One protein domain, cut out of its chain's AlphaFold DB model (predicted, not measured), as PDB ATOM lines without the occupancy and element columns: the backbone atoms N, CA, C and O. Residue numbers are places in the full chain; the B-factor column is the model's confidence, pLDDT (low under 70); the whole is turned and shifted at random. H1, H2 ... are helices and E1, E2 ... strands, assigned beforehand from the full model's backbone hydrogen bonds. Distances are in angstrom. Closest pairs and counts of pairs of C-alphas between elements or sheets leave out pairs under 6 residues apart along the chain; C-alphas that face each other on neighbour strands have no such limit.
ATOM      1  N   THR A   5      83.487 153.972 -17.722       86.44
ATOM      2  CA  THR A   5      82.247 153.898 -16.933       86.44
ATOM      3  C   THR A   5      81.216 154.977 -17.299       86.44
ATOM      4  O   THR A   5      80.020 154.703 -17.329       86.44
ATOM      5  N   ARG A   6      81.655 156.195 -17.651       86.81
ATOM      6  CA  ARG A   6      80.742 157.253 -18.128       86.81
ATOM      7  C   ARG A   6      80.078 156.911 -19.464       86.81
ATOM      8  O   ARG A   6      78.907 157.217 -19.661       86.81
ATOM      9  N   PHE A   7      80.810 156.268 -20.372       90.44
ATOM     10  CA  PHE A   7      80.281 155.826 -21.659       90.44
ATOM     11  C   PHE A   7      79.355 154.628 -21.476       90.44
ATOM     12  O   PHE A   7      78.306 154.598 -22.107       90.44
ATOM     13  N   ASP A   8      79.674 153.722 -20.551       91.50
ATOM     14  CA  ASP A   8      78.788 152.611 -20.196       91.50
ATOM     15  C   ASP A   8      77.445 153.141 -19.649       91.50
ATOM     16  O   ASP A   8      76.382 152.725 -20.103       91.50
ATOM     17  N   ALA A   9      77.464 154.148 -18.765       91.62
ATOM     18  CA  ALA A   9      76.245 154.822 -18.296       91.62
ATOM     19  C   ALA A   9      75.472 155.522 -19.423       91.62
ATOM     20  O   ALA A   9      74.242 155.473 -19.467       91.62
ATOM     21  N   SER A  10      76.192 156.162 -20.345       91.44
ATOM     22  CA  SER A  10      75.595 156.814 -21.517       91.44
ATOM     23  C   SER A  10      74.861 155.798 -22.387       91.44
ATOM     24  O   SER A  10      73.740 156.044 -22.825       91.44
ATOM     25  N   TRP A  11      75.482 154.637 -22.591       91.69
ATOM     26  CA  TRP A  11      74.921 153.542 -23.367       91.69
ATOM     27  C   TRP A  11      73.647 152.993 -22.723       91.69
ATOM     28  O   TRP A  11      72.629 152.869 -23.396       91.69
ATOM     29  N   VAL A  12      73.658 152.772 -21.403       92.06
ATOM     30  CA  VAL A  12      72.474 152.325 -20.648       92.06
ATOM     31  C   VAL A  12      71.315 153.316 -20.781       92.06
ATOM     32  O   VAL A  12      70.180 152.901 -21.015       92.06
ATOM     33  N   ALA A  13      71.582 154.622 -20.672       92.56
ATOM     34  CA  ALA A  13      70.545 155.638 -20.856       92.56
ATOM     35  C   ALA A  13      69.912 155.554 -22.259       92.56
ATOM     36  O   ALA A  13      68.689 155.607 -22.381       92.56
ATOM     37  N   LEU A  14      70.735 155.374 -23.299       92.50
ATOM     38  CA  LEU A  14      70.297 155.296 -24.696       92.50
ATOM     39  C   LEU A  14      69.510 154.014 -25.008       92.50
ATOM     40  O   LEU A  14      68.463 154.086 -25.650       92.50
ATOM     41  N   GLU A  15      69.978 152.854 -24.550       94.00
ATOM     42  CA  GLU A  15      69.345 151.560 -24.852       94.00
ATOM     43  C   GLU A  15      68.086 151.285 -24.029       94.00
ATOM     44  O   GLU A  15      67.265 150.455 -24.413       94.00
ATOM     45  N   SER A  16      67.886 152.000 -22.921       92.38
ATOM     46  CA  SER A  16      66.727 151.790 -22.046       92.38
ATOM     47  C   SER A  16      65.375 152.156 -22.669       92.38
ATOM     48  O   SER A  16      64.338 151.932 -22.046       92.38
ATOM     49  N   GLY A  17      65.359 152.788 -23.848       90.75
ATOM     50  CA  GLY A  17      64.126 153.282 -24.465       90.75
ATOM     51  C   GLY A  17      63.388 154.314 -23.601       90.75
ATOM     52  O   GLY A  17      62.173 154.446 -23.711       90.75
ATOM     53  N   GLY A  18      64.107 155.015 -22.715       92.44
ATOM     54  CA  GLY A  18      63.550 155.986 -21.769       92.44
ATOM     55  C   GLY A  18      63.178 155.415 -20.397       92.44
ATOM     56  O   GLY A  18      62.779 156.185 -19.528       92.44
ATOM     57  N   ALA A  19      63.332 154.104 -20.169       96.06
ATOM     58  CA  ALA A  19      63.113 153.496 -18.853       96.06
ATOM     59  C   ALA A  19      64.178 153.906 -17.821       96.06
ATOM     60  O   ALA A  19      63.901 153.928 -16.624       96.06
ATOM     61  N   VAL A  20      65.388 154.233 -18.283       95.50
ATOM     62  CA  VAL A  20      66.459 154.803 -17.465       95.50
ATOM     63  C   VAL A  20      66.612 156.255 -17.879       95.50
ATOM     64  O   VAL A  20      67.030 156.558 -18.999       95.50
ATOM     65  N   SER A  21      66.273 157.169 -16.972       94.56
ATOM     66  CA  SER A  21      66.489 158.581 -17.239       94.56
ATOM     67  C   SER A  21      67.981 158.905 -17.222       94.56
ATOM     68  O   SER A  21      68.830 158.185 -16.691       94.56
ATOM     69  N   ARG A  22      68.316 160.068 -17.768       91.50
ATOM     70  CA  ARG A  22      69.685 160.575 -17.753       91.50
ATOM     71  C   ARG A  22      70.235 160.751 -16.331       91.50
ATOM     72  O   ARG A  22      71.412 160.499 -16.088       91.50
ATOM     73  N   ALA A  23      69.375 161.167 -15.401       93.19
ATOM     74  CA  ALA A  23      69.723 161.298 -13.992       93.19
ATOM     75  C   ALA A  23      69.979 159.926 -13.354       93.19
ATOM     76  O   ALA A  23      70.961 159.779 -12.630       93.19
ATOM     77  N   ASP A  24      69.172 158.915 -13.686       95.25
ATOM     78  CA  ASP A  24      69.348 157.548 -13.181       95.25
ATOM     79  C   ASP A  24      70.670 156.942 -13.650       95.25
ATOM     80  O   ASP A  24      71.398 156.343 -12.860       95.25
ATOM     81  N   ALA A  25      71.030 157.155 -14.918       94.06
ATOM     82  CA  ALA A  25      72.304 156.696 -15.463       94.06
ATOM     83  C   ALA A  25      73.510 157.369 -14.782       94.06
ATOM     84  O   ALA A  25      74.495 156.697 -14.480       94.06
ATOM     85  N   ILE A  26      73.433 158.673 -14.480       92.69
ATOM     86  CA  ILE A  26      74.468 159.370 -13.695       92.69
ATOM     87  C   ILE A  26      74.510 158.829 -12.263       92.69
ATOM     88  O   ILE A  26      75.594 158.575 -11.736       92.69
ATOM     89  N   ALA A  27      73.352 158.618 -11.632       92.88
ATOM     90  CA  ALA A  27      73.266 158.103 -10.271       92.88
ATOM     91  C   ALA A  27      73.861 156.692 -10.162       92.88
ATOM     92  O   ALA A  27      74.571 156.404  -9.197       92.88
ATOM     93  N   LEU A  28      73.649 155.848 -11.180       92.12
ATOM     94  CA  LEU A  28      74.201 154.496 -11.271       92.12
ATOM     95  C   LEU A  28      75.728 154.475 -11.177       92.12
ATOM     96  O   LEU A  28      76.269 153.535 -10.609       92.12
ATOM     97  N   VAL A  29      76.412 155.501 -11.693       90.94
ATOM     98  CA  VAL A  29      77.884 155.586 -11.707       90.94
ATOM     99  C   VAL A  29      78.467 156.618 -10.740       90.94
ATOM    100  O   VAL A  29      79.668 156.870 -10.769       90.94
ATOM    101  N   SER A  30      77.632 157.203  -9.881       90.38
ATOM    102  CA  SER A  30      78.044 158.116  -8.812       90.38
ATOM    103  C   SER A  30      77.481 157.634  -7.473       90.38
ATOM    104  O   SER A  30      77.969 156.650  -6.918       90.38
ATOM    105  N   VAL A  31      76.406 158.254  -6.989       90.25
ATOM    106  CA  VAL A  31      75.856 158.044  -5.645       90.25
ATOM    107  C   VAL A  31      75.458 156.592  -5.352       90.25
ATOM    108  O   VAL A  31      75.574 156.142  -4.216       90.25
ATOM    109  N   ASN A  32      75.008 155.820  -6.348       92.06
ATOM    110  CA  ASN A  32      74.654 154.417  -6.124       92.06
ATOM    111  C   ASN A  32      75.897 153.554  -5.886       92.06
ATOM    112  O   ASN A  32      75.854 152.667  -5.037       92.06
ATOM    113  N   LEU A  33      77.006 153.829  -6.586       89.81
ATOM    114  CA  LEU A  33      78.281 153.157  -6.328       89.81
ATOM    115  C   LEU A  33      78.857 153.572  -4.980       89.81
ATOM    116  O   LEU A  33      79.329 152.714  -4.246       89.81
ATOM    117  N   GLU A  34      78.785 154.857  -4.635       88.56
ATOM    118  CA  GLU A  34      79.217 155.343  -3.322       88.56
ATOM    119  C   GLU A  34      78.482 154.603  -2.203       88.56
ATOM    120  O   GLU A  34      79.125 153.989  -1.352       88.56
ATOM    121  N   LYS A  35      77.146 154.542  -2.274       89.94
ATOM    122  CA  LYS A  35      76.314 153.792  -1.323       89.94
ATOM    123  C   LYS A  35      76.652 152.304  -1.294       89.94
ATOM    124  O   LYS A  35      76.804 151.740  -0.215       89.94
ATOM    125  N   LEU A  36      76.779 151.665  -2.461       91.69
ATOM    126  CA  LEU A  36      77.089 150.235  -2.565       91.69
ATOM    127  C   LEU A  36      78.450 149.892  -1.942       91.69
ATOM    128  O   LEU A  36      78.618 148.815  -1.380       91.69
ATOM    129  N   LEU A  37      79.412 150.811  -2.037       89.75
ATOM    130  CA  LEU A  37      80.761 150.665  -1.496       89.75
ATOM    131  C   LEU A  37      80.897 151.185  -0.054       89.75
ATOM    132  O   LEU A  37      81.990 151.128   0.506       89.75
ATOM    133  N   GLY A  38      79.813 151.674   0.557       89.31
ATOM    134  CA  GLY A  38      79.810 152.186   1.929       89.31
ATOM    135  C   GLY A  38      80.473 153.557   2.098       89.31
ATOM    136  O   GLY A  38      80.915 153.894   3.196       89.31
ATOM    137  N   PHE A  39      80.576 154.351   1.029       83.62
ATOM    138  CA  PHE A  39      81.025 155.736   1.109       83.62
ATOM    139  C   PHE A  39      79.859 156.669   1.432       83.62
ATOM    140  O   PHE A  39      78.859 156.709   0.722       83.62
ATOM    141  N   GLU A  40      80.043 157.492   2.462       72.06
ATOM    142  CA  GLU A  40      79.139 158.592   2.806       72.06
ATOM    143  C   GLU A  40      79.761 159.932   2.392       72.06
ATOM    144  O   GLU A  40      80.087 160.776   3.223       72.06
ATOM    145  N   ALA A  41      80.024 160.108   1.094       66.06
ATOM    146  CA  ALA A  41      80.372 161.426   0.571       66.06
ATOM    147  C   ALA A  41      79.066 162.193   0.328       66.06
ATOM    148  O   ALA A  41      78.252 161.793  -0.501       66.06
ATOM    149  N   ALA A  42      78.834 163.264   1.085       65.50
ATOM    150  CA  ALA A  42      77.643 164.090   0.943       65.50
ATOM    151  C   ALA A  42      78.026 165.550   0.692       65.50
ATOM    152  O   ALA A  42      78.865 166.128   1.384       65.50
ATOM    153  N   GLY A  43      77.362 166.171  -0.281       72.44
ATOM    154  CA  GLY A  43      77.455 167.608  -0.522       72.44
ATOM    155  C   GLY A  43      78.819 168.055  -1.051       72.44
ATOM    156  O   GLY A  43      79.250 167.628  -2.118       72.44
ATOM    157  N   LEU A  44      79.463 168.978  -0.334       71.62
ATOM    158  CA  LEU A  44      80.685 169.661  -0.779       71.62
ATOM    159  C   LEU A  44      81.951 168.798  -0.690       71.62
ATOM    160  O   LEU A  44      82.985 169.211  -1.204       71.62
ATOM    161  N   ASP A  45      81.867 167.616  -0.075       82.19
ATOM    162  CA  ASP A  45      82.990 166.682   0.039       82.19
ATOM    163  C   ASP A  45      83.070 165.688  -1.132       82.19
ATOM    164  O   ASP A  45      84.009 164.893  -1.203       82.19
ATOM    165  N   SER A  46      82.103 165.712  -2.052       86.50
ATOM    166  CA  SER A  46      82.087 164.843  -3.230       86.50
ATOM    167  C   SER A  46      83.019 165.356  -4.328       86.50
ATOM    168  O   SER A  46      83.167 166.562  -4.544       86.50
ATOM    169  N   ASP A  47      83.627 164.426  -5.061       90.25
ATOM    170  CA  ASP A  47      84.466 164.764  -6.207       90.25
ATOM    171  C   ASP A  47      83.604 165.335  -7.348       90.25
ATOM    172  O   ASP A  47      82.557 164.790  -7.703       90.25
ATOM    173  N   LEU A  48      84.055 166.440  -7.945       91.31
ATOM    174  CA  LEU A  48      83.364 167.130  -9.034       91.31
ATOM    175  C   LEU A  48      84.157 167.006 -10.329       91.31
ATOM    176  O   LEU A  48      85.375 167.179 -10.348       91.31
ATOM    177  N   VAL A  49      83.457 166.770 -11.437       91.31
ATOM    178  CA  VAL A  49      84.058 166.642 -12.769       91.31
ATOM    179  C   VAL A  49      83.522 167.742 -13.677       91.31
ATOM    180  O   VAL A  49      82.324 167.813 -13.947       91.31
ATOM    181  N   ALA A  50      84.420 168.588 -14.176       92.81
ATOM    182  CA  ALA A  50      84.099 169.650 -15.117       92.81
ATOM    183  C   ALA A  50      84.249 169.152 -16.557       92.81
ATOM    184  O   ALA A  50      85.268 168.562 -16.936       92.81
ATOM    185  N   THR A  51      83.238 169.429 -17.378       93.44
ATOM    186  CA  THR A  51      83.231 169.074 -18.801       93.44
ATOM    187  C   THR A  51      83.098 170.314 -19.677       93.44
ATOM    188  O   THR A  51      82.528 171.322 -19.266       93.44
ATOM    189  N   HIS A  52      83.655 170.246 -20.884       93.50
ATOM    190  CA  HIS A  52      83.529 171.269 -21.912       93.50
ATOM    191  C   HIS A  52      82.860 170.688 -23.159       93.50
ATOM    192  O   HIS A  52      83.181 169.573 -23.581       93.50
ATOM    193  N   GLY A  53      81.957 171.469 -23.757       90.25
ATOM    194  CA  GLY A  53      81.234 171.088 -24.974       90.25
ATOM    195  C   GLY A  53      80.034 170.165 -24.747       90.25
ATOM    196  O   GLY A  53      79.551 169.574 -25.706       90.25
ATOM    197  N   GLY A  54      79.553 170.031 -23.509       89.31
ATOM    198  CA  GLY A  54      78.388 169.211 -23.191       89.31
ATOM    199  C   GLY A  54      78.389 168.757 -21.739       89.31
ATOM    200  O   GLY A  54      78.773 169.504 -20.845       89.31
ATOM    201  N   ASP A  55      77.948 167.524 -21.527       87.81
ATOM    202  CA  ASP A  55      77.784 166.912 -20.216       87.81
ATOM    203  C   ASP A  55      78.521 165.567 -20.072       87.81
ATOM    204  O   ASP A  55      79.191 165.105 -20.997       87.81
ATOM    205  N   LEU A  56      78.387 164.931 -18.903       88.19
ATOM    206  CA  LEU A  56      79.065 163.679 -18.546       88.19
ATOM    207  C   LEU A  56      78.671 162.450 -19.376       88.19
ATOM    208  O   LEU A  56      79.499 161.547 -19.490       88.19
ATOM    209  N   LEU A  57      77.445 162.398 -19.914       90.50
ATOM    210  CA  LEU A  57      76.965 161.269 -20.723       90.50
ATOM    211  C   LEU A  57      77.120 161.510 -22.237       90.50
ATOM    212  O   LEU A  57      76.743 160.682 -23.061       90.50
ATOM    213  N   GLY A  58      77.649 162.670 -22.623       85.56
ATOM    214  CA  GLY A  58      78.024 162.974 -23.996       85.56
ATOM    215  C   GLY A  58      79.494 162.670 -24.287       85.56
ATOM    216  O   GLY A  58      80.293 162.333 -23.410       85.56
ATOM    217  N   PHE A  59      79.899 162.902 -25.536       83.44
ATOM    218  CA  PHE A  59      81.307 162.896 -25.958       83.44
ATOM    219  C   PHE A  59      82.055 164.180 -25.551       83.44
ATOM    220  O   PHE A  59      82.866 164.719 -26.302       83.44
ATOM    221  N   SER A  60      81.790 164.679 -24.345       89.25
ATOM    222  CA  SER A  60      82.355 165.930 -23.839       89.25
ATOM    223  C   SER A  60      83.775 165.730 -23.314       89.25
ATOM    224  O   SER A  60      84.123 164.689 -22.726       89.25
ATOM    225  N   LYS A  61      84.607 166.764 -23.475       91.06
ATOM    226  CA  LYS A  61      85.974 166.763 -22.946       91.06
ATOM    227  C   LYS A  61      85.934 167.002 -21.437       91.06
ATOM    228  O   LYS A  61      85.302 167.954 -20.992       91.06
ATOM    229  N   ILE A  62      86.633 166.176 -20.658       91.25
ATOM    230  CA  ILE A  62      86.899 166.476 -19.243       91.25
ATOM    231  C   ILE A  62      88.019 167.511 -19.203       91.25
ATOM    232  O   ILE A  62      89.077 167.281 -19.784       91.25
ATOM    233  N   VAL A  63      87.766 168.640 -18.549       95.31
ATOM    234  CA  VAL A  63      88.727 169.752 -18.433       95.31
ATOM    235  C   VAL A  63      89.232 169.940 -17.007       95.31
ATOM    236  O   VAL A  63      90.233 170.615 -16.790       95.31
ATOM    237  N   GLY A  64      88.576 169.319 -16.027       94.00
ATOM    238  CA  GLY A  64      89.082 169.318 -14.667       94.00
ATOM    239  C   GLY A  64      88.327 168.392 -13.727       94.00
ATOM    240  O   GLY A  64      87.203 167.972 -14.002       94.00
ATOM    241  N   ILE A  65      88.983 168.075 -12.615       94.12
ATOM    242  CA  ILE A  65      88.462 167.264 -11.519       94.12
ATOM    243  C   ILE A  65      88.832 167.966 -10.213       94.12
ATOM    244  O   ILE A  65      90.004 168.263  -9.979       94.12
ATOM    245  N   VAL A  66      87.843 168.229  -9.367       93.94
ATOM    246  CA  VAL A  66      88.037 168.753  -8.012       93.94
ATOM    247  C   VAL A  66      87.794 167.605  -7.047       93.94
ATOM    248  O   VAL A  66      86.719 167.015  -7.084       93.94
ATOM    249  N   SER A  67      88.767 167.306  -6.189       92.62
ATOM    250  CA  SER A  67      88.636 166.274  -5.154       92.62
ATOM    251  C   SER A  67      88.802 166.901  -3.767       92.62
ATOM    252  O   SER A  67      89.929 166.960  -3.255       92.62
ATOM    253  N   PRO A  68      87.711 167.375  -3.137       90.25
ATOM    254  CA  PRO A  68      87.754 168.099  -1.865       90.25
ATOM    255  C   PRO A  68      88.447 167.314  -0.748       90.25
ATOM    256  O   PRO A  68      89.345 167.835  -0.091       90.25
ATOM    257  N   ARG A  69      88.142 166.015  -0.611       88.12
ATOM    258  CA  ARG A  69      88.725 165.136   0.429       88.12
ATOM    259  C   ARG A  69      90.234 164.963   0.306       88.12
ATOM    260  O   ARG A  69      90.904 164.590   1.263       88.12
ATOM    261  N   ARG A  70      90.765 165.197  -0.892       89.69
ATOM    262  CA  ARG A  70      92.196 165.128  -1.189       89.69
ATOM    263  C   ARG A  70      92.849 166.511  -1.203       89.69
ATOM    264  O   ARG A  70      94.069 166.574  -1.281       89.69
ATOM    265  N   GLY A  71      92.067 167.593  -1.151       91.94
ATOM    266  CA  GLY A  71      92.557 168.967  -1.258       91.94
ATOM    267  C   GLY A  71      93.211 169.283  -2.605       91.94
ATOM    268  O   GLY A  71      94.088 170.141  -2.662       91.94
ATOM    269  N   ILE A  72      92.835 168.576  -3.679       94.62
ATOM    270  CA  ILE A  72      93.454 168.728  -5.003       94.62
ATOM    271  C   ILE A  72      92.449 169.178  -6.060       94.62
ATOM    272  O   ILE A  72      91.290 168.765  -6.071       94.62
ATOM    273  N   VAL A  73      92.952 169.976  -6.999       94.38
ATOM    274  CA  VAL A  73      92.286 170.301  -8.259       94.38
ATOM    275  C   VAL A  73      93.213 169.869  -9.386       94.38
ATOM    276  O   VAL A  73      94.362 170.298  -9.448       94.38
ATOM    277  N   ASN A  74      92.716 169.003 -10.260       94.25
ATOM    278  CA  ASN A  74      93.426 168.539 -11.441       94.25
ATOM    279  C   ASN A  74      92.809 169.185 -12.685       94.25
ATOM    280  O   ASN A  74      91.615 169.018 -12.917       94.25
ATOM    281  N   ILE A  75      93.606 169.902 -13.472       93.38
ATOM    282  CA  ILE A  75      93.183 170.551 -14.721       93.38
ATOM    283  C   ILE A  75      93.825 169.801 -15.894       93.38
ATOM    284  O   ILE A  75      95.011 169.477 -15.824       93.38
ATOM    285  N   LEU A  76      93.037 169.505 -16.936       86.94
ATOM    286  CA  LEU A  76      93.396 168.608 -18.051       86.94
ATOM    287  C   LEU A  76      93.487 169.302 -19.418       86.94
ATOM    288  O   LEU A  76      92.649 170.186 -19.714       86.94
TER     289      LEU A  76
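This is residues 5 to 76 of the 76 residues of an uncharacterized protein of Sparassis crispa (UniProt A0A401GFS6). This is a flat, open ring: a three-stranded sheet, E1 to E3, stands opposite helices H1, H2 and H3, bridged by the long H3 to E1 link and by the E1 to E2 link, which reaches toward H1 around residue 57. The 72 printed residues include three named helices, then three strands in a meander, each the antiparallel neighbour of the one before, in order E1 E2 E3. The class is mixed, helices and strands; it is only just compact, close to loose, with radius of gyration of the C-alphas 13.2 A and spans 40 by 31 by 16 A.

Find C-alpha 5 at (82.247, 153.898, -16.933); H1 runs to residue 15, 15.3 A. H2 is residues 22 to 28, H3 31 to 36, E1 48 to 52. E2, residues 61 to 67, spans 18.0 A; E3, residues 72 to 75, ends at (93.183, 170.551, -14.721).

H1 and H2 touch, the closest C-alphas being Ala 9 and Ala 25, 5.2 A; they run opposite ways at a steep tilt of 48 degrees. H2 and H3 meet only through their link. Hairpin E1 and E2 has N 50 and O 64 at 2.9 A; hairpin E2 and E3, N 65 and O 74 at 2.8 A, within hydrogen-bond range. In H1, H2 and H3 every O i to N i+4 pair is within range. No helix is on the sheet.

The C-alphas farthest apart, Gly 17 and Gly 71, are 39.9 A apart. The printed part has no cut; H3 to E1 is a long link, and residues 41 to 42 there have pLDDT under 70.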